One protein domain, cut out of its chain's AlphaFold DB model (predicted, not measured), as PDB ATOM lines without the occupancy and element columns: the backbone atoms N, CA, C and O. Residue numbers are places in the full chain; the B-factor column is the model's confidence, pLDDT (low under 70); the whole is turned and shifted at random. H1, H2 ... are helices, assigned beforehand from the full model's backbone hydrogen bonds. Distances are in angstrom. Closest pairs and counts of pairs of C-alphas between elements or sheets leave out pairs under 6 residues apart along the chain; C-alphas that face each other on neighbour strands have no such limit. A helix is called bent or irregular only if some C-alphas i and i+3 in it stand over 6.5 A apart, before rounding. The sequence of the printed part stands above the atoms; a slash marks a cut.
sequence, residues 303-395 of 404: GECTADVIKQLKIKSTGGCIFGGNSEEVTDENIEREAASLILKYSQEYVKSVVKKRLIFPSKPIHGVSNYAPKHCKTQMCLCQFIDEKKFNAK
ATOM      1  N   GLY A 303     -31.626 -48.024 -37.469       85.50
ATOM      2  CA  GLY A 303     -31.809 -48.314 -36.034       85.50
ATOM      3  C   GLY A 303     -31.206 -47.267 -35.088       85.50
ATOM      4  O   GLY A 303     -31.919 -46.697 -34.263       85.50
ATOM      5  N   GLU A 304     -29.926 -46.928 -35.272       85.44
ATOM      6  CA  GLU A 304     -29.242 -45.872 -34.501       85.44
ATOM      7  C   GLU A 304     -29.959 -44.517 -34.635       85.44
ATOM      8  O   GLU A 304     -30.229 -43.813 -33.663       85.44
ATOM      9  N   CYS A 305     -30.322 -44.170 -35.873       89.17
ATOM     10  CA  CYS A 305     -30.952 -42.902 -36.210       89.17
ATOM     11  C   CYS A 305     -32.456 -42.890 -35.766       89.17
ATOM     12  O   CYS A 305     -33.014 -41.807 -35.609       89.17
ATOM     13  N   THR A 306     -33.080 -44.045 -35.457       90.21
ATOM     14  CA  THR A 306     -34.414 -44.199 -34.819       90.21
ATOM     15  C   THR A 306     -34.388 -43.944 -33.317       90.21
ATOM     16  O   THR A 306     -35.198 -43.152 -32.838       90.21
ATOM     17  N   ALA A 307     -33.463 -44.560 -32.571       90.39
ATOM     18  CA  ALA A 307     -33.343 -44.362 -31.119       90.39
ATOM     19  C   ALA A 307     -33.188 -42.870 -30.757       90.39
ATOM     20  O   ALA A 307     -33.777 -42.356 -29.805       90.39
ATOM     21  N   ASP A 308     -32.452 -42.153 -31.599       90.08
ATOM     22  CA  ASP A 308     -32.221 -40.717 -31.520       90.08
ATOM     23  C   ASP A 308     -33.506 -39.887 -31.758       90.08
ATOM     24  O   ASP A 308     -33.766 -38.914 -31.046       90.08
ATOM     25  N   VAL A 309     -34.356 -40.292 -32.715       91.53
ATOM     26  CA  VAL A 309     -35.665 -39.655 -32.981       91.53
ATOM     27  C   VAL A 309     -36.668 -39.964 -31.866       91.53
ATOM     28  O   VAL A 309     -37.393 -39.060 -31.453       91.53
ATOM     29  N   ILE A 310     -36.675 -41.188 -31.323       91.91
ATOM     30  CA  ILE A 310     -37.471 -41.552 -30.138       91.91
ATOM     31  C   ILE A 310     -37.090 -40.645 -28.964       91.91
ATOM     32  O   ILE A 310     -37.967 -40.051 -28.340       91.91
ATOM     33  N   LYS A 311     -35.791 -40.458 -28.695       89.14
ATOM     34  CA  LYS A 311     -35.305 -39.556 -27.639       89.14
ATOM     35  C   LYS A 311     -35.785 -38.114 -27.841       89.14
ATOM     36  O   LYS A 311     -36.264 -37.499 -26.890       89.14
ATOM     37  N   GLN A 312     -35.695 -37.578 -29.061       87.94
ATOM     38  CA  GLN A 312     -36.195 -36.232 -29.381       87.94
ATOM     39  C   GLN A 312     -37.713 -36.112 -29.209       87.94
ATOM     40  O   GLN A 312     -38.201 -35.092 -28.718       87.94
ATOM     41  N   LEU A 313     -38.462 -37.156 -29.569       89.43
ATOM     42  CA  LEU A 313     -39.907 -37.180 -29.408       89.43
ATOM     43  C   LEU A 313     -40.317 -37.274 -27.932       89.43
ATOM     44  O   LEU A 313     -41.172 -36.498 -27.519       89.43
ATOM     45  N   LYS A 314     -39.648 -38.104 -27.115       87.56
ATOM     46  CA  LYS A 314     -39.841 -38.143 -25.651       87.56
ATOM     47  C   LYS A 314     -39.606 -36.767 -25.020       87.56
ATOM     48  O   LYS A 314     -40.496 -36.254 -24.354       87.56
ATOM     49  N   ILE A 315     -38.472 -36.120 -25.318       85.74
ATOM     50  CA  ILE A 315     -38.163 -34.758 -24.833       85.74
ATOM     51  C   ILE A 315     -39.273 -33.766 -25.213       85.74
ATOM     52  O   ILE A 315     -39.651 -32.925 -24.399       85.74
ATOM     53  N   LYS A 316     -39.816 -33.868 -26.432       85.23
ATOM     54  CA  LYS A 316     -40.906 -33.003 -26.896       85.23
ATOM     55  C   LYS A 316     -42.233 -33.280 -26.185       85.23
ATOM     56  O   LYS A 316     -42.909 -32.321 -25.827       85.23
ATOM     57  N   SER A 317     -42.597 -34.545 -25.979       81.58
ATOM     58  CA  SER A 317     -43.823 -34.931 -25.267       81.58
ATOM     59  C   SER A 317     -43.792 -34.489 -23.802       81.58
ATOM     60  O   SER A 317     -44.782 -33.959 -23.313       81.58
ATOM     61  N   THR A 318     -42.641 -34.590 -23.127       79.64
ATOM     62  CA  THR A 318     -42.449 -34.093 -21.749       79.64
ATOM     63  C   THR A 318     -42.155 -32.580 -21.679       79.64
ATOM     64  O   THR A 318     -41.754 -32.072 -20.635       79.64
ATOM     65  N   GLY A 319     -42.295 -31.831 -22.781       71.87
ATOM     66  CA  GLY A 319     -42.112 -30.371 -22.799       71.87
ATOM     67  C   GLY A 319     -40.699 -29.876 -22.454       71.87
ATOM     68  O   GLY A 319     -40.536 -28.725 -22.062       71.87
ATOM     69  N   GLY A 320     -39.673 -30.724 -22.573       67.16
ATOM     70  CA  GLY A 320     -38.297 -30.429 -22.157       67.16
ATOM     71  C   GLY A 320     -38.001 -30.675 -20.670       67.16
ATOM     72  O   GLY A 320     -36.839 -30.615 -20.265       67.16
ATOM     73  N   CYS A 321     -39.005 -31.006 -19.855       55.79
ATOM     74  CA  CYS A 321     -38.832 -31.313 -18.438       55.79
ATOM     75  C   CYS A 321     -38.296 -32.743 -18.258       55.79
ATOM     76  O   CYS A 321     -39.060 -33.698 -18.187       55.79
ATOM     77  N   ILE A 322     -36.971 -32.901 -18.151       57.54
ATOM     78  CA  ILE A 322     -36.326 -34.214 -17.919       57.54
ATOM     79  C   ILE A 322     -36.692 -34.802 -16.534       57.54
ATOM     80  O   ILE A 322     -36.538 -36.000 -16.308       57.54
ATOM     81  N   PHE A 323     -37.233 -33.986 -15.624       52.94
ATOM     82  CA  PHE A 323     -37.665 -34.384 -14.285       52.94
ATOM     83  C   PHE A 323     -39.126 -33.979 -14.012       52.94
ATOM     84  O   PHE A 323     -39.461 -32.799 -14.063       52.94
ATOM     85  N   GLY A 324     -39.962 -34.952 -13.626       46.58
ATOM     86  CA  GLY A 324     -41.064 -34.726 -12.675       46.58
ATOM     87  C   GLY A 324     -42.403 -34.162 -13.174       46.58
ATOM     88  O   GLY A 324     -43.133 -33.609 -12.357       46.58
ATOM     89  N   GLY A 325     -42.763 -34.286 -14.455       46.38
ATOM     90  CA  GLY A 325     -44.095 -33.899 -14.950       46.38
ATOM     91  C   GLY A 325     -45.033 -35.094 -15.153       46.38
ATOM     92  O   GLY A 325     -44.690 -35.999 -15.911       46.38
ATOM     93  N   ASN A 326     -46.229 -35.072 -14.544       43.68
ATOM     94  CA  ASN A 326     -47.318 -36.030 -14.803       43.68
ATOM     95  C   ASN A 326     -47.869 -35.872 -16.236       43.68
ATOM     96  O   ASN A 326     -48.928 -35.284 -16.446       43.68
ATOM     97  N   SER A 327     -47.151 -36.400 -17.227       49.64
ATOM     98  CA  SER A 327     -47.745 -36.749 -18.516       49.64
ATOM     99  C   SER A 327     -48.544 -38.035 -18.335       49.64
ATOM    100  O   SER A 327     -47.992 -39.023 -17.855       49.64
ATOM    101  N   GLU A 328     -49.803 -38.041 -18.778       56.98
ATOM    102  CA  GLU A 328     -50.527 -39.284 -19.063       56.98
ATOM    103  C   GLU A 328     -49.669 -40.220 -19.926       56.98
ATOM    104  O   GLU A 328     -48.803 -39.766 -20.685       56.98
ATOM    105  N   GLU A 329     -49.913 -41.524 -19.787       55.36
ATOM    106  CA  GLU A 329     -49.152 -42.609 -20.404       55.36
ATOM    107  C   GLU A 329     -49.200 -42.548 -21.940       55.36
ATOM    108  O   GLU A 329     -49.954 -43.263 -22.604       55.36
ATOM    109  N   VAL A 330     -48.338 -41.724 -22.540       64.20
ATOM    110  CA  VAL A 330     -47.978 -41.859 -23.951       64.20
ATOM    111  C   VAL A 330     -47.186 -43.157 -24.062       64.20
ATOM    112  O   VAL A 330     -45.965 -43.158 -23.915       64.20
ATOM    113  N   THR A 331     -47.908 -44.261 -24.270       76.75
ATOM    114  CA  THR A 331     -47.369 -45.620 -24.391       76.75
ATOM    115  C   THR A 331     -46.128 -45.598 -25.277       76.75
ATOM    116  O   THR A 331     -46.191 -45.046 -26.377       76.75
ATOM    117  N   ASP A 332     -45.020 -46.194 -24.830       83.61
ATOM    118  CA  ASP A 332     -43.742 -46.142 -25.559       83.61
ATOM    119  C   ASP A 332     -43.888 -46.583 -27.026       83.61
ATOM    120  O   ASP A 332     -43.370 -45.929 -27.932       83.61
ATOM    121  N   GLU A 333     -44.734 -47.585 -27.276       86.47
ATOM    122  CA  GLU A 333     -45.115 -48.035 -28.616       86.47
ATOM    123  C   GLU A 333     -45.632 -46.907 -29.537       86.47
ATOM    124  O   GLU A 333     -45.384 -46.918 -30.741       86.47
ATOM    125  N   ASN A 334     -46.379 -45.927 -29.017       88.43
ATOM    126  CA  ASN A 334     -46.896 -44.801 -29.804       88.43
ATOM    127  C   ASN A 334     -45.778 -43.833 -30.210       88.43
ATOM    128  O   ASN A 334     -45.801 -43.291 -31.317       88.43
ATOM    129  N   ILE A 335     -44.775 -43.665 -29.347       90.44
ATOM    130  CA  ILE A 335     -43.583 -42.852 -29.614       90.44
ATOM    131  C   ILE A 335     -42.721 -43.536 -30.682       90.44
ATOM    132  O   ILE A 335     -42.267 -42.886 -31.625       90.44
ATOM    133  N   GLU A 336     -42.557 -44.855 -30.596       90.48
ATOM    134  CA  GLU A 336     -41.863 -45.665 -31.605       90.48
ATOM    135  C   GLU A 336     -42.576 -45.631 -32.965       90.48
ATOM    136  O   GLU A 336     -41.938 -45.407 -33.998       90.48
ATOM    137  N   ARG A 337     -43.912 -45.749 -32.973       90.50
ATOM    138  CA  ARG A 337     -44.758 -45.600 -34.173       90.50
ATOM    139  C   ARG A 337     -44.580 -44.243 -34.846       90.50
ATOM    140  O   ARG A 337     -44.406 -44.188 -36.067       90.50
ATOM    141  N   GLU A 338     -44.616 -43.145 -34.085       91.89
ATOM    142  CA  GLU A 338     -44.394 -41.810 -34.651       91.89
ATOM    143  C   GLU A 338     -42.944 -41.651 -35.136       91.89
ATOM    144  O   GLU A 338     -42.742 -41.138 -36.238       91.89
ATOM    145  N   ALA A 339     -41.938 -42.138 -34.402       92.85
ATOM    146  CA  ALA A 339     -40.538 -42.085 -34.829       92.85
ATOM    147  C   ALA A 339     -40.308 -42.818 -36.167       92.85
ATOM    148  O   ALA A 339     -39.722 -42.251 -37.095       92.85
ATOM    149  N   ALA A 340     -40.846 -44.032 -36.308       91.98
ATOM    150  CA  ALA A 340     -40.800 -44.805 -37.547       91.98
ATOM    151  C   ALA A 340     -41.535 -44.095 -38.703       91.98
ATOM    152  O   ALA A 340     -41.019 -44.008 -39.822       91.98
ATOM    153  N   SER A 341     -42.709 -43.505 -38.438       92.91
ATOM    154  CA  SER A 341     -43.449 -42.707 -39.426       92.91
ATOM    155  C   SER A 341     -42.681 -41.450 -39.860       92.91
ATOM    156  O   SER A 341     -42.622 -41.146 -41.053       92.91
ATOM    157  N   LEU A 342     -42.037 -40.734 -38.931       93.30
ATOM    158  CA  LEU A 342     -41.216 -39.557 -39.232       93.30
ATOM    159  C   LEU A 342     -40.038 -39.919 -40.148       93.30
ATOM    160  O   LEU A 342     -39.792 -39.216 -41.131       93.30
ATOM    161  N   ILE A 343     -39.358 -41.034 -39.880       93.58
ATOM    162  CA  ILE A 343     -38.260 -41.550 -40.709       93.58
ATOM    163  C   ILE A 343     -38.716 -41.795 -42.150       93.58
ATOM    164  O   ILE A 343     -38.120 -41.246 -43.083       93.58
ATOM    165  N   LEU A 344     -39.813 -42.533 -42.347       93.57
ATOM    166  CA  LEU A 344     -40.347 -42.792 -43.686       93.57
ATOM    167  C   LEU A 344     -40.819 -41.504 -44.380       93.57
ATOM    168  O   LEU A 344     -40.526 -41.297 -45.559       93.57
ATOM    169  N   LYS A 345     -41.470 -40.592 -43.653       93.98
ATOM    170  CA  LYS A 345     -41.988 -39.319 -44.177       93.98
ATOM    171  C   LYS A 345     -40.897 -38.366 -44.671       93.98
ATOM    172  O   LYS A 345     -41.087 -37.691 -45.685       93.98
ATOM    173  N   TYR A 346     -39.766 -38.292 -43.968       94.08
ATOM    174  CA  TYR A 346     -38.645 -37.418 -44.335       94.08
ATOM    175  C   TYR A 346     -37.614 -38.089 -45.259       94.08
ATOM    176  O   TYR A 346     -36.845 -37.374 -45.905       94.08
ATOM    177  N   SER A 347     -37.638 -39.421 -45.401       93.83
ATOM    178  CA  SER A 347     -36.702 -40.192 -46.240       93.83
ATOM    179  C   SER A 347     -36.542 -39.644 -47.669       93.83
ATOM    180  O   SER A 347     -35.421 -39.443 -48.131       93.83
ATOM    181  N   GLN A 348     -37.643 -39.306 -48.347       94.34
ATOM    182  CA  GLN A 348     -37.631 -38.779 -49.717       94.34
ATOM    183  C   GLN A 348     -36.953 -37.404 -49.832       94.34
ATOM    184  O   GLN A 348     -36.253 -37.130 -50.809       94.34
ATOM    185  N   GLU A 349     -37.140 -36.514 -48.851       92.71
ATOM    186  CA  GLU A 349     -36.463 -35.210 -48.856       92.71
ATOM    187  C   GLU A 349     -34.990 -35.356 -48.443       92.71
ATOM    188  O   GLU A 349     -34.130 -34.664 -48.998       92.71
ATOM    189  N   TYR A 350     -34.689 -36.301 -47.546       93.78
ATOM    190  CA  TYR A 350     -33.332 -36.642 -47.124       93.78
ATOM    191  C   TYR A 350     -32.501 -37.199 -48.283       93.78
ATOM    192  O   TYR A 350     -31.500 -36.585 -48.650       93.78
ATOM    193  N   VAL A 351     -32.948 -38.282 -48.934       93.20
ATOM    194  CA  VAL A 351     -32.267 -38.907 -50.084       93.20
ATOM    195  C   VAL A 351     -31.996 -37.871 -51.176       93.20
ATOM    196  O   VAL A 351     -30.864 -37.725 -51.632       93.20
ATOM    197  N   LYS A 352     -32.999 -37.061 -51.526       92.14
ATOM    198  CA  LYS A 352     -32.866 -35.966 -52.500       92.14
ATOM    199  C   LYS A 352     -31.866 -34.882 -52.078       92.14
ATOM    200  O   LYS A 352     -31.249 -34.243 -52.926       92.14
ATOM    201  N   SER A 353     -31.697 -34.640 -50.781       91.16
ATOM    202  CA  SER A 353     -30.737 -33.658 -50.263       91.16
ATOM    203  C   SER A 353     -29.309 -34.218 -50.209       91.16
ATOM    204  O   SER A 353     -28.372 -33.491 -50.543       91.16
ATOM    205  N   VAL A 354     -29.148 -35.512 -49.898       90.67
ATOM    206  CA  VAL A 354     -27.885 -36.268 -50.016       90.67
ATOM    207  C   VAL A 354     -27.405 -36.292 -51.469       90.67
ATOM    208  O   VAL A 354     -26.297 -35.853 -51.772       90.67
ATOM    209  N   VAL A 355     -28.264 -36.723 -52.396       89.28
ATOM    210  CA  VAL A 355     -27.955 -36.843 -53.832       89.28
ATOM    211  C   VAL A 355     -27.616 -35.484 -54.467       89.28
ATOM    212  O   VAL A 355     -26.735 -35.404 -55.329       89.28
ATOM    213  N   LYS A 356     -28.246 -34.397 -54.000       87.94
ATOM    214  CA  LYS A 356     -27.920 -33.009 -54.386       87.94
ATOM    215  C   LYS A 356     -26.745 -32.397 -53.618       87.94
ATOM    216  O   LYS A 356     -26.518 -31.198 -53.760       87.94
ATOM    217  N   LYS A 357     -26.013 -33.186 -52.822       84.78
ATOM    218  CA  LYS A 357     -24.833 -32.772 -52.042       84.78
ATOM    219  C   LYS A 357     -25.090 -31.600 -51.075       84.78
ATOM    220  O   LYS A 357     -24.173 -30.859 -50.746       84.78
ATOM    221  N   ARG A 358     -26.333 -31.432 -50.606       84.51
ATOM    222  CA  ARG A 358     -26.751 -30.309 -49.738       84.51
ATOM    223  C   ARG A 358     -26.525 -30.547 -48.249       84.51
ATOM    224  O   ARG A 358     -26.674 -29.614 -47.474       84.51
ATOM    225  N   LEU A 359     -26.243 -31.790 -47.858       83.30
ATOM    226  CA  LEU A 359     -26.093 -32.208 -46.459       83.30
ATOM    227  C   LEU A 359     -24.636 -32.503 -46.070       83.30
ATOM    228  O   LEU A 359     -24.399 -33.013 -44.980       83.30
ATOM    229  N   ILE A 360     -23.680 -32.243 -46.968       79.58
ATOM    230  CA  ILE A 360     -22.253 -32.512 -46.751       79.58
ATOM    231  C   ILE A 360     -21.703 -31.506 -45.738       79.58
ATOM    232  O   ILE A 360     -21.929 -30.305 -45.884       79.58
ATOM    233  N   PHE A 361     -20.969 -31.988 -44.734       74.28
ATOM    234  CA  PHE A 361     -20.300 -31.106 -43.777       74.28
ATOM    235  C   PHE A 361     -19.127 -30.369 -44.446       74.28
ATOM    236  O   PHE A 361     -18.426 -30.962 -45.274       74.28
ATOM    237  N   PRO A 362     -18.871 -29.090 -44.110       67.38
ATOM    238  CA  PRO A 362     -17.719 -28.373 -44.642       67.38
ATOM    239  C   PRO A 362     -16.423 -29.057 -44.188       67.38
ATOM    240  O   PRO A 362     -16.097 -29.082 -43.008       67.38
ATOM    241  N   SER A 363     -15.653 -29.592 -45.137       62.74
ATOM    242  CA  SER A 363     -14.391 -30.296 -44.856       62.74
ATOM    243  C   SER A 363     -13.221 -29.371 -44.501       62.74
ATOM    244  O   SER A 363     -12.121 -29.850 -44.233       62.74
ATOM    245  N   LYS A 364     -13.431 -28.049 -44.522       63.67
ATOM    246  CA  LYS A 364     -12.426 -27.033 -44.191       63.67
ATOM    247  C   LYS A 364     -12.878 -26.256 -42.948       63.67
ATOM    248  O   LYS A 364     -13.937 -25.629 -43.022       63.67
ATOM    249  N   PRO A 365     -12.070 -26.184 -41.870       59.34
ATOM    250  CA  PRO A 365     -12.426 -25.450 -40.644       59.34
ATOM    251  C   PRO A 365     -12.612 -23.937 -40.862       59.34
ATOM    252  O   PRO A 365     -13.226 -23.261 -40.047       59.34
ATOM    253  N   ILE A 366     -12.150 -23.414 -42.005       59.14
ATOM    254  CA  ILE A 366     -12.312 -22.019 -42.448       59.14
ATOM    255  C   ILE A 366     -13.798 -21.605 -42.565       59.14
ATOM    256  O   ILE A 366     -14.109 -20.426 -42.482       59.14
ATOM    257  N   HIS A 367     -14.735 -22.545 -42.741       56.81
ATOM    258  CA  HIS A 367     -16.175 -22.237 -42.870       56.81
ATOM    259  C   HIS A 367     -16.902 -22.093 -41.516       56.81
ATOM    260  O   HIS A 367     -18.123 -22.234 -41.444       56.81
ATOM    261  N   GLY A 368     -16.144 -21.809 -40.453       49.98
ATOM    262  CA  GLY A 368     -16.623 -21.708 -39.081       49.98
ATOM    263  C   GLY A 368     -16.897 -23.071 -38.441       49.98
ATOM    264  O   GLY A 368     -17.245 -24.051 -39.104       49.98
ATOM    265  N   VAL A 369     -16.787 -23.120 -37.113       49.75
ATOM    266  CA  VAL A 369     -17.332 -24.219 -36.303       49.75
ATOM    267  C   VAL A 369     -18.856 -24.159 -36.366       49.75
ATOM    268  O   VAL A 369     -19.522 -23.539 -35.543       49.75
ATOM    269  N   SER A 370     -19.427 -24.780 -37.397       53.09
ATOM    270  CA  SER A 370     -20.872 -24.967 -37.479       53.09
ATOM    271  C   SER A 370     -21.340 -25.821 -36.295       53.09
ATOM    272  O   SER A 370     -20.679 -26.809 -35.974       53.09
ATOM    273  N   ASN A 371     -22.490 -25.494 -35.693       55.69
ATOM    274  CA  ASN A 371     -23.058 -26.152 -34.497       55.69
ATOM    275  C   ASN A 371     -23.478 -27.636 -34.688       55.69
ATOM    276  O   ASN A 371     -24.335 -28.143 -33.967       55.69
ATOM    277  N   TYR A 372     -22.925 -28.339 -35.677       61.78
ATOM    278  CA  TYR A 372     -23.310 -29.689 -36.072       61.78
ATOM    279  C   TYR A 372     -22.156 -30.666 -35.842       61.78
ATOM    280  O   TYR A 372     -21.298 -30.859 -36.703       61.78
ATOM    281  N   ALA A 373     -22.167 -31.335 -34.689       70.02
ATOM    282  CA  ALA A 373     -21.351 -32.526 -34.484       70.02
ATOM    283  C   ALA A 373     -21.872 -33.673 -35.380       70.02
ATOM    284  O   ALA A 373     -23.089 -33.894 -35.426       70.02
ATOM    285  N   PRO A 374     -21.014 -34.420 -36.097       74.85
ATOM    286  CA  PRO A 374     -21.451 -35.588 -36.856       74.85
ATOM    287  C   PRO A 374     -21.974 -36.670 -35.901       74.85
ATOM    288  O   PRO A 374     -21.283 -37.063 -34.964       74.85
ATOM    289  N   LYS A 375     -23.199 -37.157 -36.142       81.45
ATOM    290  CA  LYS A 375     -23.762 -38.326 -35.443       81.45
ATOM    291  C   LYS A 375     -23.402 -39.616 -36.201       81.45
ATOM    292  O   LYS A 375     -22.240 -39.849 -36.514       81.45
ATOM    293  N   HIS A 376     -24.388 -40.421 -36.597       83.28
ATOM    294  CA  HIS A 376     -24.198 -41.711 -37.285       83.28
ATOM    295  C   HIS A 376     -23.611 -41.604 -38.713       83.28
ATOM    296  O   HIS A 376     -23.429 -42.610 -39.395       83.28
ATOM    297  N   CYS A 377     -23.346 -40.393 -39.211       82.20
ATOM    298  CA  CYS A 377     -22.778 -40.125 -40.531       82.20
ATOM    299  C   CYS A 377     -21.577 -39.176 -40.380       82.20
ATOM    300  O   CYS A 377     -21.733 -38.050 -39.916       82.20
ATOM    301  N   LYS A 378     -20.380 -39.622 -40.785       78.25
ATOM    302  CA  LYS A 378     -19.119 -38.873 -40.601       78.25
ATOM    303  C   LYS A 378     -18.949 -37.697 -41.575       78.25
ATOM    304  O   LYS A 378     -18.332 -36.699 -41.232       78.25
ATOM    305  N   THR A 379     -19.472 -37.816 -42.797       78.04
ATOM    306  CA  THR A 379     -19.220 -36.880 -43.915       78.04
ATOM    307  C   THR A 379     -20.384 -35.935 -44.224       78.04
ATOM    308  O   THR A 379     -20.225 -34.969 -44.970       78.04
ATOM    309  N   GLN A 380     -21.567 -36.219 -43.685       84.47
ATOM    310  CA  GLN A 380     -22.814 -35.516 -43.979       84.47
ATOM    311  C   GLN A 380     -23.825 -35.721 -42.848       84.47
ATOM    312  O   GLN A 380     -23.697 -36.655 -42.065       84.47
ATOM    313  N   MET A 381     -24.858 -34.886 -42.785       86.27
ATOM    314  CA  MET A 381     -25.882 -34.934 -41.736       86.27
ATOM    315  C   MET A 381     -26.663 -36.277 -41.712       86.27
ATOM    316  O   MET A 381     -27.117 -36.733 -42.768       86.27
ATOM    317  N   CYS A 382     -26.855 -36.920 -40.539       90.31
ATOM    318  CA  CYS A 382     -27.730 -38.119 -40.422       90.31
ATOM    319  C   CYS A 382     -29.197 -37.732 -40.647       90.31
ATOM    320  O   CYS A 382     -29.592 -36.580 -40.461       90.31
ATOM    321  N   LEU A 383     -30.032 -38.717 -40.979       91.26
ATOM    322  CA  LEU A 383     -31.480 -38.544 -41.090       91.26
ATOM    323  C   LEU A 383     -32.114 -37.966 -39.808       91.26
ATOM    324  O   LEU A 383     -33.011 -37.142 -39.915       91.26
ATOM    325  N   CYS A 384     -31.626 -38.316 -38.613       91.04
ATOM    326  CA  CYS A 384     -32.124 -37.801 -37.333       91.04
ATOM    327  C   CYS A 384     -31.844 -36.305 -37.190       91.04
ATOM    328  O   CYS A 384     -32.744 -35.561 -36.844       91.04
ATOM    329  N   GLN A 385     -30.642 -35.844 -37.545       89.66
ATOM    330  CA  GLN A 385     -30.276 -34.424 -37.550       89.66
ATOM    331  C   GLN A 385     -31.043 -33.646 -38.633       89.66
ATOM    332  O   GLN A 385     -31.427 -32.497 -38.430       89.66
ATOM    333  N   PHE A 386     -31.319 -34.283 -39.773       90.97
ATOM    334  CA  PHE A 386     -32.182 -33.711 -40.802       90.97
ATOM    335  C   PHE A 386     -33.640 -33.594 -40.328       90.97
ATOM    336  O   PHE A 386     -34.279 -32.577 -40.578       90.97
ATOM    337  N   ILE A 387     -34.169 -34.601 -39.626       92.29
ATOM    338  CA  ILE A 387     -35.495 -34.552 -38.997       92.29
ATOM    339  C   ILE A 387     -35.516 -33.484 -37.898       92.29
ATOM    340  O   ILE A 387     -36.449 -32.689 -37.865       92.29
ATOM    341  N   ASP A 388     -34.477 -33.405 -37.067       89.54
ATOM    342  CA  ASP A 388     -34.280 -32.389 -36.032       89.54
ATOM    343  C   ASP A 388     -34.450 -30.975 -36.611       89.54
ATOM    344  O   ASP A 388     -35.433 -30.300 -36.298       89.54
ATOM    345  N   GLU A 389     -33.615 -30.578 -37.581       87.27
ATOM    346  CA  GLU A 389     -33.707 -29.263 -38.235       87.27
ATOM    347  C   GLU A 389     -35.069 -29.025 -38.928       87.27
ATOM    348  O   GLU A 389     -35.539 -27.891 -39.029       87.27
ATOM    349  N   LYS A 390     -35.739 -30.075 -39.420       87.97
ATOM    350  CA  LYS A 390     -36.981 -29.953 -40.210       87.97
ATOM    351  C   LYS A 390     -38.279 -30.000 -39.401       87.97
ATOM    352  O   LYS A 390     -39.302 -29.534 -39.909       87.97
ATOM    353  N   LYS A 391     -38.279 -30.603 -38.209       87.72
ATOM    354  CA  LYS A 391     -39.486 -30.941 -37.422       87.72
ATOM    355  C   LYS A 391     -39.430 -30.435 -35.981       87.72
ATOM    356  O   LYS A 391     -40.492 -30.145 -35.422       87.72
ATOM    357  N   PHE A 392     -38.240 -30.352 -35.391       85.19
ATOM    358  CA  PHE A 392     -38.036 -29.939 -34.001       85.19
ATOM    359  C   PHE A 392     -37.473 -28.514 -33.949       85.19
ATOM    360  O   PHE A 392     -38.150 -27.616 -33.458       85.19
ATOM    361  N   ASN A 393     -36.328 -28.281 -34.590       82.70
ATOM    362  CA  ASN A 393     -35.641 -26.993 -34.711       82.70
ATOM    363  C   ASN A 393     -35.934 -26.282 -36.049       82.70
ATOM    364  O   ASN A 393     -35.048 -25.720 -36.700       82.70
ATOM    365  N   ALA A 394     -37.201 -26.315 -36.474       79.91
ATOM    366  CA  ALA A 394     -37.650 -25.702 -37.720       79.91
ATOM    367  C   ALA A 394     -37.513 -24.172 -37.665       79.91
ATOM    368  O   ALA A 394     -38.392 -23.481 -37.147       79.91
ATOM    369  N   LYS A 395     -36.418 -23.651 -38.237       75.28
ATOM    370  CA  LYS A 395     -36.136 -22.209 -38.348       75.28
ATOM    371  C   LYS A 395     -37.386 -21.456 -38.836       75.28
ATOM    372  O   LYS A 395     -37.987 -21.893 -39.830       75.28
TER     373      LYS A 395
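Overview. This is residues 303 to 395 of the 404 residues of an uncharacterized protein of Caenorhabditis elegans (UniProt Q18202). A long helix, H2, bent near its middle, makes one long side of the domain, and two shorter helices, H1 and H3, sit side by side on it and cross its first arm. Two long loops reach toward opposite ends of the longest axis: residues 318 to 331, between H1 and H2a, at one end, and at the other the loop of residues 356 to 382, which leaves H2b, sticks out with residues 364 to 369 and then folds back to H3. The printed part has 93 residues with three named helices, in the order H1, H2, H3, and no named strand; the class is all helix, with 49 residues in helices. The whole is only just loose, close to compact, with a radius of gyration of the C-alphas of 15.1 A, and elongated, with spans of 47 by 27 by 23 A.

Along the chain. H2, residues 332 to 355, was assigned as one helix by its hydrogen bonds but is bent: C-alphas 345 and 348 are 7.1 A apart. Its arm H2a, residues 332 to 345, begins at C-alpha 332 (-43.742, -46.142, -25.559) and is 19.9 A long from first to last C-alpha; its arm H2b, residues 348 to 355, is 10.7 A long. H1, residues 303 to 317, begins at C-alpha 303 (-31.809, -48.314, -36.034) and is 21.0 A long. H3, residues 383 to 392, is 12.9 A long and ends at C-alpha 392 (-38.036, -29.939, -34.001).

Arrangement. The lines of H2a and H2b stand at a steep tilt of 54 degrees. H2a touches H1 at a steep tilt of 64 degrees, opposite ways; their closest C-alphas, those of Ala 339 and Ile 310, are 5.6 A apart. With residues 342 to 343 alone, H2a touches H3, about perpendicular at 79 degrees; the closest C-alphas, of Ile 343 and Leu 383, are 7.4 A apart. H2b and H3 are close but not clearly touching, with the C-alphas of Tyr 350 and Leu 383 closest at 6.6 A. H1 and H3 touch at a shallow tilt of 17 degrees, the same way, with the C-alphas of Cys 305 and Cys 384 closest at 5.4 A. The packing of H1, H2a and H3 is only just mostly crossed, with 1 of 3 touching pairs at a shallow tilt. H1 and H2b are apart. Every O i to N i+4 pair is within hydrogen-bond range in H2a, H2b and H3; in H1 it is 10 of 11.

Size, cuts and confidence. The two C-alphas farthest apart, those of Glu 328 and Ile 366, are 48.0 A from each other. Both links are long: 14 residues from H1 to H2 and 27 from H2 to H3. Residues 364 to 369 stand free. The printed part has no cut. Its mean pLDDT is 79.8, and confidence is low, under 70, at residues 320 to 330 and 362 to 372.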